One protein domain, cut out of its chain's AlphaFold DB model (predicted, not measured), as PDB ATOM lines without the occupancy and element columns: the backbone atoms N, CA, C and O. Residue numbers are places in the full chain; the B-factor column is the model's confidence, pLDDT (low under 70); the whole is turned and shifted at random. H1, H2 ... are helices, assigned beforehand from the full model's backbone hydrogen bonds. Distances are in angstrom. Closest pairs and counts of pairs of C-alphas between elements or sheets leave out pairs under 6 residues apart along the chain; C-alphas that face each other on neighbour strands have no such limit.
ATOM      1  N   PRO A  12     -18.861   6.408  48.451       93.50
ATOM      2  CA  PRO A  12     -18.580   7.335  49.554       93.50
ATOM      3  C   PRO A  12     -17.248   8.075  49.357       93.50
ATOM      4  O   PRO A  12     -16.350   7.603  48.662       93.50
ATOM      5  N   PHE A  13     -17.119   9.253  49.971       94.81
ATOM      6  CA  PHE A  13     -15.857   9.985  49.942       94.81
ATOM      7  C   PHE A  13     -14.760   9.214  50.694       94.81
ATOM      8  O   PHE A  13     -15.020   8.725  51.797       94.81
ATOM      9  N   PRO A  14     -13.527   9.153  50.156       93.19
ATOM     10  CA  PRO A  14     -12.381   8.637  50.889       93.19
ATOM     11  C   PRO A  14     -12.182   9.339  52.237       93.19
ATOM     12  O   PRO A  14     -12.373  10.552  52.371       93.19
ATOM     13  N   GLN A  15     -11.749   8.574  53.236       90.12
ATOM     14  CA  GLN A  15     -11.436   9.113  54.554       90.12
ATOM     15  C   GLN A  15     -10.215  10.046  54.482       90.12
ATOM     16  O   GLN A  15      -9.271   9.793  53.734       90.12
ATOM     17  N   ASN A  16     -10.207  11.103  55.302       89.69
ATOM     18  CA  ASN A  16      -9.123  12.094  55.391       89.69
ATOM     19  C   ASN A  16      -8.890  12.929  54.118       89.69
ATOM     20  O   ASN A  16      -7.771  13.397  53.886       89.69
ATOM     21  N   LEU A  17      -9.926  13.136  53.302       94.44
ATOM     22  CA  LEU A  17      -9.855  14.091  52.202       94.44
ATOM     23  C   LEU A  17      -9.633  15.516  52.729       94.44
ATOM     24  O   LEU A  17     -10.362  15.948  53.621       94.44
ATOM     25  N   PRO A  18      -8.673  16.272  52.164       93.50
ATOM     26  CA  PRO A  18      -8.448  17.646  52.586       93.50
ATOM     27  C   PRO A  18      -9.614  18.552  52.179       93.50
ATOM     28  O   PRO A  18     -10.038  19.388  52.969       93.50
ATOM     29  N   MET A  19     -10.136  18.379  50.957       92.94
ATOM     30  CA  MET A  19     -11.305  19.091  50.441       92.94
ATOM     31  C   MET A  19     -12.024  18.211  49.403       92.94
ATOM     32  O   MET A  19     -11.387  17.594  48.543       92.94
ATOM     33  N   HIS A  20     -13.353  18.121  49.494       94.25
ATOM     34  CA  HIS A  20     -14.158  17.251  48.625       94.25
ATOM     35  C   HIS A  20     -14.275  17.781  47.188       94.25
ATOM     36  O   HIS A  20     -14.321  16.999  46.242       94.25
ATOM     37  N   ASP A  21     -14.283  19.098  47.009       93.06
ATOM     38  CA  ASP A  21     -14.315  19.779  45.711       93.06
ATOM     39  C   ASP A  21     -13.089  19.446  44.845       93.06
ATOM     40  O   ASP A  21     -13.237  19.122  43.662       93.06
ATOM     41  N   TRP A  22     -11.890  19.430  45.437       95.00
ATOM     42  CA  TRP A  22     -10.662  19.011  44.756       95.00
ATOM     43  C   TRP A  22     -10.760  17.565  44.277       95.00
ATOM     44  O   TRP A  22     -10.429  17.272  43.128       95.00
ATOM     45  N   TYR A  23     -11.252  16.669  45.135       95.44
ATOM     46  CA  TYR A  23     -11.427  15.260  44.796       95.44
ATOM     47  C   TYR A  23     -12.411  15.072  43.637       95.44
ATOM     48  O   TYR A  23     -12.091  14.393  42.664       95.44
ATOM     49  N   ILE A  24     -13.577  15.723  43.699       94.19
ATOM     50  CA  ILE A  24     -14.597  15.660  42.643       94.19
ATOM     51  C   ILE A  24     -14.023  16.153  41.311       94.19
ATOM     52  O   ILE A  24     -14.198  15.488  40.285       94.19
ATOM     53  N   GLY A  25     -13.322  17.290  41.318       93.25
ATOM     54  CA  GLY A  25     -12.699  17.848  40.118       93.25
ATOM     55  C   GLY A  25     -11.654  16.906  39.515       93.25
ATOM     56  O   GLY A  25     -11.684  16.639  38.313       93.25
ATOM     57  N   LEU A  26     -10.772  16.349  40.350       94.12
ATOM     58  CA  LEU A  26      -9.708  15.437  39.920       94.12
ATOM     59  C   LEU A  26     -10.249  14.087  39.430       94.12
ATOM     60  O   LEU A  26      -9.759  13.564  38.431       94.12
ATOM     61  N   GLN A  27     -11.301  13.547  40.048       93.31
ATOM     62  CA  GLN A  27     -11.951  12.323  39.570       93.31
ATOM     63  C   GLN A  27     -12.586  12.510  38.188       93.31
ATOM     64  O   GLN A  27     -12.469  11.625  37.341       93.31
ATOM     65  N   HIS A  28     -13.204  13.664  37.921       93.12
ATOM     66  CA  HIS A  28     -13.732  13.966  36.586       93.12
ATOM     67  C   HIS A  28     -12.635  14.250  35.562       93.12
ATOM     68  O   HIS A  28     -12.822  13.917  34.396       93.12
ATOM     69  N   LEU A  29     -11.492  14.806  35.979       92.62
ATOM     70  CA  LEU A  29     -10.310  14.910  35.119       92.62
ATOM     71  C   LEU A  29      -9.744  13.528  34.759       92.62
ATOM     72  O   LEU A  29      -9.331  13.325  33.624       92.62
ATOM     73  N   LYS A  30      -9.742  12.579  35.705       91.44
ATOM     74  CA  LYS A  30      -9.190  11.226  35.517       91.44
ATOM     75  C   LYS A  30     -10.126  10.282  34.751       91.44
ATOM     76  O   LYS A  30      -9.649   9.471  33.965       91.44
ATOM     77  N   LYS A  31     -11.435  10.326  35.025       90.50
ATOM     78  CA  LYS A  31     -12.415   9.315  34.564       90.50
ATOM     79  C   LYS A  31     -13.573   9.884  33.739       90.50
ATOM     80  O   LYS A  31     -14.321   9.118  33.142       90.50
ATOM     81  N   GLY A  32     -13.779  11.198  33.769       87.38
ATOM     82  CA  GLY A  32     -14.919  11.862  33.144       87.38
ATOM     83  C   GLY A  32     -14.515  12.721  31.950       87.38
ATOM     84  O   GLY A  32     -13.467  12.533  31.337       87.38
ATOM     85  N   LYS A  33     -15.367  13.697  31.627       87.88
ATOM     86  CA  LYS A  33     -15.024  14.790  30.713       87.88
ATOM     87  C   LYS A  33     -15.364  16.121  31.356       87.88
ATOM     88  O   LYS A  33     -16.407  16.279  31.994       87.88
ATOM     89  N   VAL A  34     -14.482  17.084  31.146       92.88
ATOM     90  CA  VAL A  34     -14.564  18.412  31.744       92.88
ATOM     91  C   VAL A  34     -14.429  19.460  30.648       92.88
ATOM     92  O   VAL A  34     -13.716  19.252  29.667       92.88
ATOM     93  N   ARG A  35     -15.105  20.597  30.811       93.50
ATOM     94  CA  ARG A  35     -14.946  21.763  29.934       93.50
ATOM     95  C   ARG A  35     -14.785  23.026  30.769       93.50
ATOM     96  O   ARG A  35     -15.441  23.196  31.800       93.50
ATOM     97  N   PHE A  36     -13.931  23.934  30.316       92.44
ATOM     98  CA  PHE A  36     -13.908  25.301  30.823       92.44
ATOM     99  C   PHE A  36     -14.908  26.134  30.024       92.44
ATOM    100  O   PHE A  36     -14.877  26.149  28.795       92.44
ATOM    101  N   ILE A  37     -15.852  26.740  30.739       94.25
ATOM    102  CA  ILE A  37     -16.845  27.646  30.170       94.25
ATOM    103  C   ILE A  37     -16.380  29.047  30.536       94.25
ATOM    104  O   ILE A  37     -16.268  29.349  31.723       94.25
ATOM    105  N   ASP A  38     -16.100  29.860  29.525       94.06
ATOM    106  CA  ASP A  38     -15.657  31.245  29.681       94.06
ATOM    107  C   ASP A  38     -16.860  32.186  29.860       94.06
ATOM    108  O   ASP A  38     -17.122  33.086  29.070       94.06
ATOM    109  N   GLN A  39     -17.698  31.864  30.848       95.25
ATOM    110  CA  GLN A  39     -18.892  32.622  31.212       95.25
ATOM    111  C   GLN A  39     -19.063  32.586  32.731       95.25
ATOM    112  O   GLN A  39     -18.849  31.552  33.375       95.25
ATOM    113  N   ASN A  40     -19.509  33.701  33.305       91.50
ATOM    114  CA  ASN A  40     -19.744  33.834  34.741       91.50
ATOM    115  C   ASN A  40     -21.067  33.170  35.147       91.50
ATOM    116  O   ASN A  40     -22.079  33.832  35.344       91.50
ATOM    117  N   LEU A  41     -21.051  31.841  35.275       93.81
ATOM    118  CA  LEU A  41     -22.230  31.044  35.641       93.81
ATOM    119  C   LEU A  41     -22.454  30.922  37.157       93.81
ATOM    120  O   LEU A  41     -23.470  30.382  37.588       93.81
ATOM    121  N   ILE A  42     -21.496  31.363  37.976       91.62
ATOM    122  CA  ILE A  42     -21.521  31.197  39.433       91.62
ATOM    123  C   ILE A  42     -21.174  32.529  40.093       91.62
ATOM    124  O   ILE A  42     -20.100  33.082  39.862       91.62
ATOM    125  N   ASN A  58       0.184  27.370  56.136       93.75
ATOM    126  CA  ASN A  58       1.595  26.987  56.231       93.75
ATOM    127  C   ASN A  58       1.953  25.860  55.235       93.75
ATOM    128  O   ASN A  58       1.125  24.996  54.919       93.75
ATOM    129  N   LEU A  59       3.203  25.855  54.769       95.06
ATOM    130  CA  LEU A  59       3.753  24.913  53.799       95.06
ATOM    131  C   LEU A  59       3.538  23.452  54.209       95.06
ATOM    132  O   LEU A  59       3.155  22.645  53.367       95.06
ATOM    133  N   PHE A  60       3.700  23.127  55.496       96.81
ATOM    134  CA  PHE A  60       3.460  21.775  56.005       96.81
ATOM    135  C   PHE A  60       2.033  21.286  55.712       96.81
ATOM    136  O   PHE A  60       1.841  20.192  55.187       96.81
ATOM    137  N   ASN A  61       1.027  22.125  55.977       94.50
ATOM    138  CA  ASN A  61      -0.371  21.797  55.694       94.50
ATOM    139  C   ASN A  61      -0.612  21.642  54.192       94.50
ATOM    140  O   ASN A  61      -1.286  20.704  53.777       94.50
ATOM    141  N   VAL A  62      -0.022  22.523  53.376       94.44
ATOM    142  CA  VAL A  62      -0.118  22.420  51.915       94.44
ATOM    143  C   VAL A  62       0.431  21.073  51.443       94.44
ATOM    144  O   VAL A  62      -0.258  20.369  50.710       94.44
ATOM    145  N   LEU A  63       1.627  20.682  51.886       96.81
ATOM    146  CA  LEU A  63       2.235  19.398  51.522       96.81
ATOM    147  C   LEU A  63       1.400  18.209  52.014       96.81
ATOM    148  O   LEU A  63       1.144  17.284  51.241       96.81
ATOM    149  N   LYS A  64       0.898  18.264  53.255       96.12
ATOM    150  CA  LYS A  64      -0.000  17.246  53.815       96.12
ATOM    151  C   LYS A  64      -1.247  17.059  52.947       96.12
ATOM    152  O   LYS A  64      -1.574  15.926  52.598       96.12
ATOM    153  N   TRP A  65      -1.910  18.145  52.548       96.38
ATOM    154  CA  TRP A  65      -3.097  18.077  51.692       96.38
ATOM    155  C   TRP A  65      -2.782  17.530  50.298       96.38
ATOM    156  O   TRP A  65      -3.554  16.733  49.769       96.38
ATOM    157  N   ARG A  66      -1.635  17.901  49.711       95.31
ATOM    158  CA  ARG A  66      -1.182  17.346  48.422       95.31
ATOM    159  C   ARG A  66      -0.963  15.836  48.511       95.31
ATOM    160  O   ARG A  66      -1.411  15.108  47.632       95.31
ATOM    161  N   PHE A  67      -0.344  15.353  49.584       95.69
ATOM    162  CA  PHE A  67      -0.168  13.917  49.791       95.69
ATOM    163  C   PHE A  67      -1.508  13.196  49.994       95.69
ATOM    164  O   PHE A  67      -1.765  12.179  49.352       95.69
ATOM    165  N   GLN A  68      -2.392  13.740  50.839       96.31
ATOM    166  CA  GLN A  68      -3.712  13.158  51.104       96.31
ATOM    167  C   GLN A  68      -4.568  13.066  49.835       96.31
ATOM    168  O   GLN A  68      -5.183  12.027  49.596       96.31
ATOM    169  N   ILE A  69      -4.581  14.114  49.000       96.38
ATOM    170  CA  ILE A  69      -5.365  14.093  47.762       96.38
ATOM    171  C   ILE A  69      -4.787  13.095  46.753       96.38
ATOM    172  O   ILE A  69      -5.551  12.327  46.179       96.38
ATOM    173  N   ILE A  70      -3.460  13.024  46.591       94.62
ATOM    174  CA  ILE A  70      -2.826  12.035  45.703       94.62
ATOM    175  C   ILE A  70      -3.161  10.617  46.169       94.62
ATOM    176  O   ILE A  70      -3.631   9.813  45.368       94.62
ATOM    177  N   LYS A  71      -3.012  10.335  47.469       94.25
ATOM    178  CA  LYS A  71      -3.363   9.035  48.054       94.25
ATOM    179  C   LYS A  71      -4.830   8.666  47.816       94.25
ATOM    180  O   LYS A  71      -5.120   7.502  47.602       94.25
ATOM    181  N   SER A  72      -5.744   9.638  47.842       93.25
ATOM    182  CA  SER A  72      -7.177   9.393  47.611       93.25
ATOM    183  C   SER A  72      -7.549   9.100  46.150       93.25
ATOM    184  O   SER A  72      -8.662   8.646  45.887       93.25
ATOM    185  N   LEU A  73      -6.658   9.411  45.201       90.50
ATOM    186  CA  LEU A  73      -6.882   9.240  43.761       90.50
ATOM    187  C   LEU A  73      -6.263   7.960  43.197       90.50
ATOM    188  O   LEU A  73      -6.621   7.570  42.077       90.50
ATOM    189  N   LEU A  74      -5.311   7.373  43.925       85.62
ATOM    190  CA  LEU A  74      -4.738   6.056  43.657       85.62
ATOM    191  C   LEU A  74      -5.770   4.983  44.007       85.62
ATOM    192  O   LEU A  74      -6.068   4.189  43.089       85.62
TER     193      LEU A  74
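AT A GLANCE: This is residues 12 to 42 and 58 to 74 of the 74 residues of an uncharacterized protein of Sphingobacterium sp (UniProt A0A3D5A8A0). Two helices meet at a slant, residues 22 to 27 of H1 against residues 69 to 73 of H2, and beyond H1 residues 35 to 42 stick out as a free arm. The printed part has 48 residues with two named helices, H1 then H2, and no named strand; its class is all helix. It is loose, with a radius of gyration of the C-alphas of 13.0 A and spans of 35 by 25 by 16 A.

HOW THE PARTS SIT: H1, residues 20 to 31, touches H2, residues 59 to 73, with its residues 22 to 27 alone, and H2 touches H1 with residues 69 to 73 alone. The closest C-alphas are those of Tyr 23 and Ile 69, 6.8 A apart. The helices run the same way at a steep tilt of 45 degrees. In H1 and H2 every O i to N i+4 pair is within hydrogen-bond range.

IN THESE COORDINATES: H1 begins at C-alpha 20, (-14.158, 17.251, 48.625), and is 16.2 A long from first to last C-alpha. H2 is 21.4 A long and ends at C-alpha 73, (-6.882, 9.240, 43.761).

THE WHOLE: The C-alphas farthest apart, of Gln 39 and Phe 60, are 35.1 A apart. The link across the cut lacks residues 43 to 57; C-alphas 42 and 58 are 28.9 A apart. No printed residue is under 70 in pLDDT.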